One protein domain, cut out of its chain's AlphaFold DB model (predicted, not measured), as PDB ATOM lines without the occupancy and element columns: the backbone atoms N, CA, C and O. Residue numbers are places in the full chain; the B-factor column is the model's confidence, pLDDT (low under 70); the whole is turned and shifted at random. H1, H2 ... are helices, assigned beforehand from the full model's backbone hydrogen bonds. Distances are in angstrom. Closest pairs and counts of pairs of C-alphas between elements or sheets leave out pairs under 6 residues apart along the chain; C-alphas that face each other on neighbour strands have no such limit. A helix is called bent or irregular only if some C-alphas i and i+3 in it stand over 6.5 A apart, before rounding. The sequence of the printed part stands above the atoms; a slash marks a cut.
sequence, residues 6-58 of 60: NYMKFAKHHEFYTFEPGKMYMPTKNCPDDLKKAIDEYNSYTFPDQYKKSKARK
ATOM      1  N   ASN A   6      -6.913   7.171  54.786       73.50
ATOM      2  CA  ASN A   6      -7.307   6.384  53.625       73.50
ATOM      3  C   ASN A   6      -7.150   7.135  52.302       73.50
ATOM      4  O   ASN A   6      -6.696   6.519  51.343       73.50
ATOM      5  N   TYR A   7      -7.406   8.450  52.258       76.81
ATOM      6  CA  TYR A   7      -7.071   9.275  51.093       76.81
ATOM      7  C   TYR A   7      -5.606   9.104  50.729       76.81
ATOM      8  O   TYR A   7      -5.300   8.735  49.610       76.81
ATOM      9  N   MET A   8      -4.690   9.257  51.688       78.25
ATOM     10  CA  MET A   8      -3.258   9.074  51.418       78.25
ATOM     11  C   MET A   8      -2.884   7.646  50.999       78.25
ATOM     12  O   MET A   8      -1.881   7.474  50.306       78.25
ATOM     13  N   LYS A   9      -3.659   6.631  51.416       74.88
ATOM     14  CA  LYS A   9      -3.437   5.237  51.010       74.88
ATOM     15  C   LYS A   9      -3.740   5.027  49.539       74.88
ATOM     16  O   LYS A   9      -2.938   4.379  48.886       74.88
ATOM     17  N   PHE A  10      -4.853   5.546  49.018       77.19
ATOM     18  CA  PHE A  10      -5.157   5.367  47.598       77.19
ATOM     19  C   PHE A  10      -4.611   6.492  46.725       77.19
ATOM     20  O   PHE A  10      -4.148   6.189  45.644       77.19
ATOM     21  N   ALA A  11      -4.511   7.736  47.199       78.62
ATOM     22  CA  ALA A  11      -4.007   8.891  46.443       78.62
ATOM     23  C   ALA A  11      -2.576   8.741  45.899       78.62
ATOM     24  O   ALA A  11      -2.137   9.590  45.143       78.62
ATOM     25  N   LYS A  12      -1.822   7.704  46.273       78.31
ATOM     26  CA  LYS A  12      -0.514   7.383  45.673       78.31
ATOM     27  C   LYS A  12      -0.599   6.375  44.519       78.31
ATOM     28  O   LYS A  12       0.409   6.102  43.882       78.31
ATOM     29  N   HIS A  13      -1.784   5.836  44.251       82.38
ATOM     30  CA  HIS A  13      -2.028   4.702  43.363       82.38
ATOM     31  C   HIS A  13      -3.115   5.008  42.325       82.38
ATOM     32  O   HIS A  13      -4.060   4.239  42.139       82.38
ATOM     33  N   HIS A  14      -2.972   6.137  41.630       81.56
ATOM     34  CA  HIS A  14      -3.904   6.600  40.594       81.56
ATOM     35  C   HIS A  14      -4.124   5.588  39.454       81.56
ATOM     36  O   HIS A  14      -5.105   5.682  38.729       81.56
ATOM     37  N   GLU A  15      -3.240   4.600  39.302       85.25
ATOM     38  CA  GLU A  15      -3.380   3.490  38.351       85.25
ATOM     39  C   GLU A  15      -4.556   2.540  38.673       85.25
ATOM     40  O   GLU A  15      -5.089   1.869  37.785       85.25
ATOM     41  N   PHE A  16      -5.000   2.493  39.935       86.00
ATOM     42  CA  PHE A  16      -6.007   1.538  40.409       86.00
ATOM     43  C   PHE A  16      -7.412   2.126  40.562       86.00
ATOM     44  O   PHE A  16      -8.324   1.426  41.005       86.00
ATOM     45  N   TYR A  17      -7.636   3.388  40.206       85.69
ATOM     46  CA  TYR A  17      -8.965   3.992  40.245       85.69
ATOM     47  C   TYR A  17      -9.075   5.153  39.267       85.69
ATOM     48  O   TYR A  17      -8.109   5.849  38.976       85.69
ATOM     49  N   THR A  18     -10.286   5.392  38.788       83.75
ATOM     50  CA  THR A  18     -10.623   6.596  38.043       83.75
ATOM     51  C   THR A  18     -11.211   7.636  38.989       83.75
ATOM     52  O   THR A  18     -11.900   7.321  39.964       83.75
ATOM     53  N   PHE A  19     -10.899   8.898  38.714       82.88
ATOM     54  CA  PHE A  19     -11.422  10.045  39.439       82.88
ATOM     55  C   PHE A  19     -11.954  11.056  38.433       82.88
ATOM     56  O   PHE A  19     -11.245  11.438  37.504       82.88
ATOM     57  N   GLU A  20     -13.183  11.509  38.657       79.50
ATOM     58  CA  GLU A  20     -13.735  12.671  37.978       79.50
ATOM     59  C   GLU A  20     -13.907  13.807  38.998       79.50
ATOM     60  O   GLU A  20     -14.415  13.565  40.101       79.50
ATOM     61  N   PRO A  21     -13.518  15.052  38.663       75.75
ATOM     62  CA  PRO A  21     -13.721  16.200  39.538       75.75
ATOM     63  C   PRO A  21     -15.181  16.307  40.001       75.75
ATOM     64  O   PRO A  21     -16.106  16.380  39.195       75.75
ATOM     65  N   GLY A  22     -15.396  16.307  41.320       75.81
ATOM     66  CA  GLY A  22     -16.736  16.381  41.918       75.81
ATOM     67  C   GLY A  22     -17.493  15.045  42.010       75.81
ATOM     68  O   GLY A  22     -18.666  15.033  42.400       75.81
ATOM     69  N   LYS A  23     -16.852  13.916  41.691       83.12
ATOM     70  CA  LYS A  23     -17.429  12.567  41.793       83.12
ATOM     71  C   LYS A  23     -16.625  11.669  42.732       83.12
ATOM     72  O   LYS A  23     -15.486  11.957  43.095       83.12
ATOM     73  N   MET A  24     -17.255  10.558  43.114       86.88
ATOM     74  CA  MET A  24     -16.605   9.470  43.844       86.88
ATOM     75  C   MET A  24     -15.475   8.830  43.043       86.88
ATOM     76  O   MET A  24     -15.544   8.720  41.822       86.88
ATOM     77  N   TYR A  25     -14.484   8.320  43.764       87.00
ATOM     78  CA  TYR A  25     -13.413   7.512  43.197       87.00
ATOM     79  C   TYR A  25     -13.955   6.133  42.809       87.00
ATOM     80  O   TYR A  25     -14.577   5.460  43.633       87.00
ATOM     81  N   MET A  26     -13.724   5.691  41.574       86.31
ATOM     82  CA  MET A  26     -14.179   4.382  41.105       86.31
ATOM     83  C   MET A  26     -12.984   3.444  40.927       86.31
ATOM     84  O   MET A  26     -12.113   3.727  40.107       86.31
ATOM     85  N   PRO A  27     -12.903   2.327  41.667       89.12
ATOM     86  CA  PRO A  27     -11.802   1.385  41.506       89.12
ATOM     87  C   PRO A  27     -11.823   0.744  40.112       89.12
ATOM     88  O   PRO A  27     -12.884   0.372  39.603       89.12
ATOM     89  N   THR A  28     -10.650   0.581  39.499       87.25
ATOM     90  CA  THR A  28     -10.503  -0.127  38.219       87.25
ATOM     91  C   THR A  28     -10.582  -1.645  38.412       87.25
ATOM     92  O   THR A  28     -10.524  -2.164  39.530       87.25
ATOM     93  N   LYS A  29     -10.697  -2.400  37.310       84.94
ATOM     94  CA  LYS A  29     -10.774  -3.874  37.337       84.94
ATOM     95  C   LYS A  29      -9.581  -4.522  38.056       84.94
ATOM     96  O   LYS A  29      -9.764  -5.523  38.743       84.94
ATOM     97  N   ASN A  30      -8.400  -3.916  37.941       86.75
ATOM     98  CA  ASN A  30      -7.156  -4.415  38.528       86.75
ATOM     99  C   ASN A  30      -6.874  -3.826  39.922       86.75
ATOM    100  O   ASN A  30      -5.796  -4.036  40.465       86.75
ATOM    101  N   CYS A  31      -7.821  -3.080  40.500       86.94
ATOM    102  CA  CYS A  31      -7.664  -2.500  41.824       86.94
ATOM    103  C   CYS A  31      -7.609  -3.610  42.891       86.94
ATOM    104  O   CYS A  31      -8.558  -4.410  42.973       86.94
ATOM    105  N   PRO A  32      -6.542  -3.674  43.708       89.50
ATOM    106  CA  PRO A  32      -6.441  -4.658  44.775       89.50
ATOM    107  C   PRO A  32      -7.475  -4.378  45.874       89.50
ATOM    108  O   PRO A  32      -7.912  -3.242  46.074       89.50
ATOM    109  N   ASP A  33      -7.889  -5.425  46.584       87.50
ATOM    110  CA  ASP A  33      -9.024  -5.361  47.512       87.50
ATOM    111  C   ASP A  33      -8.805  -4.397  48.690       87.50
ATOM    112  O   ASP A  33      -9.721  -3.658  49.061       87.50
ATOM    113  N   ASP A  34      -7.578  -4.299  49.209       85.81
ATOM    114  CA  ASP A  34      -7.218  -3.321  50.245       85.81
ATOM    115  C   ASP A  34      -7.456  -1.870  49.797       85.81
ATOM    116  O   ASP A  34      -7.979  -1.045  50.554       85.81
ATOM    117  N   LEU A  35      -7.118  -1.562  48.541       86.00
ATOM    118  CA  LEU A  35      -7.340  -0.248  47.938       86.00
ATOM    119  C   LEU A  35      -8.823  -0.008  47.664       86.00
ATOM    120  O   LEU A  35      -9.321   1.072  47.979       86.00
ATOM    121  N   LYS A  36      -9.554  -1.012  47.161       88.06
ATOM    122  CA  LYS A  36     -11.014  -0.927  46.996       88.06
ATOM    123  C   LYS A  36     -11.701  -0.575  48.309       88.06
ATOM    124  O   LYS A  36     -12.568   0.294  48.317       88.06
ATOM    125  N   LYS A  37     -11.303  -1.214  49.412       87.50
ATOM    126  CA  LYS A  37     -11.869  -0.950  50.738       87.50
ATOM    127  C   LYS A  37     -11.561   0.470  51.216       87.50
ATOM    128  O   LYS A  37     -12.464   1.154  51.685       87.50
ATOM    129  N   ALA A  38     -10.323   0.938  51.041       87.88
ATOM    130  CA  ALA A  38      -9.941   2.308  51.385       87.88
ATOM    131  C   ALA A  38     -10.713   3.359  50.561       87.88
ATOM    132  O   ALA A  38     -11.146   4.374  51.106       87.88
ATOM    133  N   ILE A  39     -10.912   3.104  49.264       86.88
ATOM    134  CA  ILE A  39     -11.694   3.956  48.360       86.88
ATOM    135  C   ILE A  39     -13.174   3.970  48.759       86.88
ATOM    136  O   ILE A  39     -13.784   5.036  48.814       86.88
ATOM    137  N   ASP A  40     -13.761   2.805  49.045       86.44
ATOM    138  CA  ASP A  40     -15.165   2.673  49.450       86.44
ATOM    139  C   ASP A  40     -15.435   3.426  50.766       86.44
ATOM    140  O   ASP A  40     -16.362   4.234  50.830       86.44
ATOM    141  N   GLU A  41     -14.564   3.263  51.767       86.69
ATOM    142  CA  GLU A  41     -14.651   3.967  53.051       86.69
ATOM    143  C   GLU A  41     -14.512   5.487  52.875       86.69
ATOM    144  O   GLU A  41     -15.349   6.250  53.371       86.69
ATOM    145  N   TYR A  42     -13.527   5.935  52.089       86.06
ATOM    146  CA  TYR A  42     -13.331   7.354  51.791       86.06
ATOM    147  C   TYR A  42     -14.513   7.970  51.041       86.06
ATOM    148  O   TYR A  42     -14.943   9.079  51.368       86.06
ATOM    149  N   ASN A  43     -15.055   7.267  50.045       87.00
ATOM    150  CA  ASN A  43     -16.235   7.714  49.314       87.00
ATOM    151  C   ASN A  43     -17.456   7.805  50.230       87.00
ATOM    152  O   ASN A  43     -18.244   8.738  50.079       87.00
ATOM    153  N   SER A  44     -17.597   6.892  51.196       86.25
ATOM    154  CA  SER A  44     -18.689   6.938  52.172       86.25
ATOM    155  C   SER A  44     -18.645   8.209  53.030       86.25
ATOM    156  O   SER A  44     -19.692   8.787  53.317       86.25
ATOM    157  N   TYR A  45     -17.441   8.676  53.383       84.25
ATOM    158  CA  TYR A  45     -17.243   9.858  54.220       84.25
ATOM    159  C   TYR A  45     -17.288  11.165  53.418       84.25
ATOM    160  O   TYR A  45     -17.920  12.135  53.828       84.25
ATOM    161  N   THR A  46     -16.628  11.186  52.261       83.81
ATOM    162  CA  THR A  46     -16.429  12.399  51.453       83.81
ATOM    163  C   THR A  46     -17.608  12.675  50.526       83.81
ATOM    164  O   THR A  46     -17.951  13.828  50.276       83.81
ATOM    165  N   PHE A  47     -18.258  11.622  50.026       86.50
ATOM    166  CA  PHE A  47     -19.365  11.710  49.075       86.50
ATOM    167  C   PHE A  47     -20.578  10.884  49.539       86.50
ATOM    168  O   PHE A  47     -21.076  10.045  48.782       86.50
ATOM    169  N   PRO A  48     -21.106  11.118  50.754       83.69
ATOM    170  CA  PRO A  48     -22.128  10.263  51.360       83.69
ATOM    171  C   PRO A  48     -23.412  10.163  50.523       83.69
ATOM    172  O   PRO A  48     -24.013   9.092  50.441       83.69
ATOM    173  N   ASP A  49     -23.829  11.249  49.862       85.38
ATOM    174  CA  ASP A  49     -25.026  11.262  49.009       85.38
ATOM    175  C   ASP A  49     -24.844  10.420  47.733       85.38
ATOM    176  O   ASP A  49     -25.685   9.584  47.394       85.38
ATOM    177  N   GLN A  50     -23.700  10.577  47.056       84.12
ATOM    178  CA  GLN A  50     -23.383   9.788  45.864       84.12
ATOM    179  C   GLN A  50     -23.164   8.310  46.222       84.12
ATOM    180  O   GLN A  50     -23.618   7.428  45.491       84.12
ATOM    181  N   TYR A  51     -22.534   8.036  47.367       86.19
ATOM    182  CA  TYR A  51     -22.262   6.685  47.848       86.19
ATOM    183  C   TYR A  51     -23.556   5.927  48.145       86.19
ATOM    184  O   TYR A  51     -23.749   4.811  47.656       86.19
ATOM    185  N   LYS A  52     -24.501   6.568  48.848       83.38
ATOM    186  CA  LYS A  52     -25.842   6.013  49.088       83.38
ATOM    187  C   LYS A  52     -26.562   5.680  47.781       83.38
ATOM    188  O   LYS A  52     -27.064   4.567  47.634       83.38
ATOM    189  N   LYS A  53     -26.552   6.592  46.802       81.06
ATOM    190  CA  LYS A  53     -27.157   6.357  45.476       81.06
ATOM    191  C   LYS A  53     -26.493   5.198  44.726       81.06
ATOM    192  O   LYS A  53     -27.186   4.391  44.108       81.06
ATOM    193  N   SER A  54     -25.166   5.079  44.796       78.44
ATOM    194  CA  SER A  54     -24.435   3.989  44.143       78.44
ATOM    195  C   SER A  54     -24.692   2.623  44.784       78.44
ATOM    196  O   SER A  54     -24.710   1.627  44.063       78.44
ATOM    197  N   LYS A  55     -24.882   2.548  46.108       73.00
ATOM    198  CA  LYS A  55     -25.227   1.291  46.796       73.00
ATOM    199  C   LYS A  55     -26.688   0.903  46.574       73.00
ATOM    200  O   LYS A  55     -26.954  -0.274  46.357       73.00
ATOM    201  N   ALA A  56     -27.602   1.875  46.530       68.81
ATOM    202  CA  ALA A  56     -29.017   1.632  46.243       68.81
ATOM    203  C   ALA A  56     -29.236   0.986  44.862       68.81
ATOM    204  O   ALA A  56     -30.006   0.043  44.742       68.81
ATOM    205  N   ARG A  57     -28.490   1.412  43.832       59.94
ATOM    206  CA  ARG A  57     -28.535   0.797  42.490       59.94
ATOM    207  C   ARG A  57     -27.995  -0.635  42.411       59.94
ATOM    208  O   ARG A  57     -28.266  -1.308  41.430       59.94
ATOM    209  N   LYS A  58     -27.209  -1.093  43.391       57.50
ATOM    210  CA  LYS A  58     -26.692  -2.474  43.435       57.50
ATOM    211  C   LYS A  58     -27.674  -3.470  44.066       57.50
ATOM    212  O   LYS A  58     -27.360  -4.653  44.100       57.50
TER     213      LYS A  58
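This is residues 6 to 58 of the 60 residues of an uncharacterized protein of Absicoccus porci (UniProt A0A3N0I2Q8). A long helix, H2, runs through the middle of the length of this domain, with the short helix H1 packed beside its first part and the helix H3 turning back from its far end, so that H2 and H3 meet near their link as a V. The long link from H1 to H2, residues 11 to 32, has no named element; it makes a long loop that runs out past Gly 22 and folds back along one side of H2, its two limbs tied by a short antiparallel pairing of residues 17 to 18 with residues 26 to 27. The printed part has 53 residues with three named helices in the order H1, H2, H3 and no named strand; the class is all helix, with 28 residues in the named helices. The whole is compact, with a radius of gyration of the C-alphas of 10.4 A, and rounded in outline, with spans of 26 by 19 by 18 A; H1 lies toward one end of the longest span and H3 at the other.

The printed part begins with H1, residues 6 to 10, which touches H2, residues 33 to 46. Between the two there are 12 pairs of C-alphas within 8 A. The closest C-alphas of the two helices are those of Asn 6 and Ala 38, 5.3 A apart, and the centres are 8.5 A apart. In the long link between them, residues 17 to 18 pair with residues 26 to 27, antiparallel, in stretches too short to bear a name. After H2 comes H3, residues 48 to 56. H2 and H3 only just touch, with 3 pairs of C-alphas within 8 A, and they touch only at the corner by their link. H2 touches H3 with residues 43 to 44 alone. The closest C-alphas of the two helices are those of Ser 44 and Tyr 51, 5.6 A apart, while the centres are 12.8 A apart. The lines of H2 and H3 stand at a steep tilt of 56 degrees, and the two run opposite ways. H1 and H3 are apart, with no C-alpha of the one within 8 A of the other. In the backbones of H1, H2 and H3, every pair of O of residue i and N of residue i+4 is within hydrogen-bond range.

H1 runs from Asn 6 to Phe 10, five residues, and begins with C-alpha 6 at (-7.307, 6.384, 53.625). The link that follows passes Gly 22, whose C-alpha is at (-16.736, 16.381, 41.918). H2 runs from Asp 33 to Thr 46, 14 residues, the longest helix by residues, and measures 19.6 A from first to last C-alpha. It begins with C-alpha 33 at (-9.024, -5.361, 47.512). H3 runs from Pro 48 to Ala 56, nine residues and 12.2 A from first to last C-alpha, and ends with C-alpha 56 at (-29.017, 1.632, 46.243). No helix is bent or irregular.

The two C-alphas farthest apart are those of Lys 12 and Ala 56, at 29.1 A. The first and last printed C-alphas, those of Asn 6 and Lys 58, are 23.6 A apart. The printed part has no cut; it covers residues 6 to 58 of a full chain of 60 residues. The link from H1 to H2, with 22 residues, is long, and its C-alphas lie 4 to 13 A from the mean of all C-alphas. The link from H2 to H3, with one residue, Phe 47, is tight. The mean pLDDT of the printed part is 82.3, and the model's confidence is low, under 70, in residues 56 to 58, of which residue 56 belongs to H3. The mean pLDDT is 76 for H1, 86 for H2 and 80 for H3.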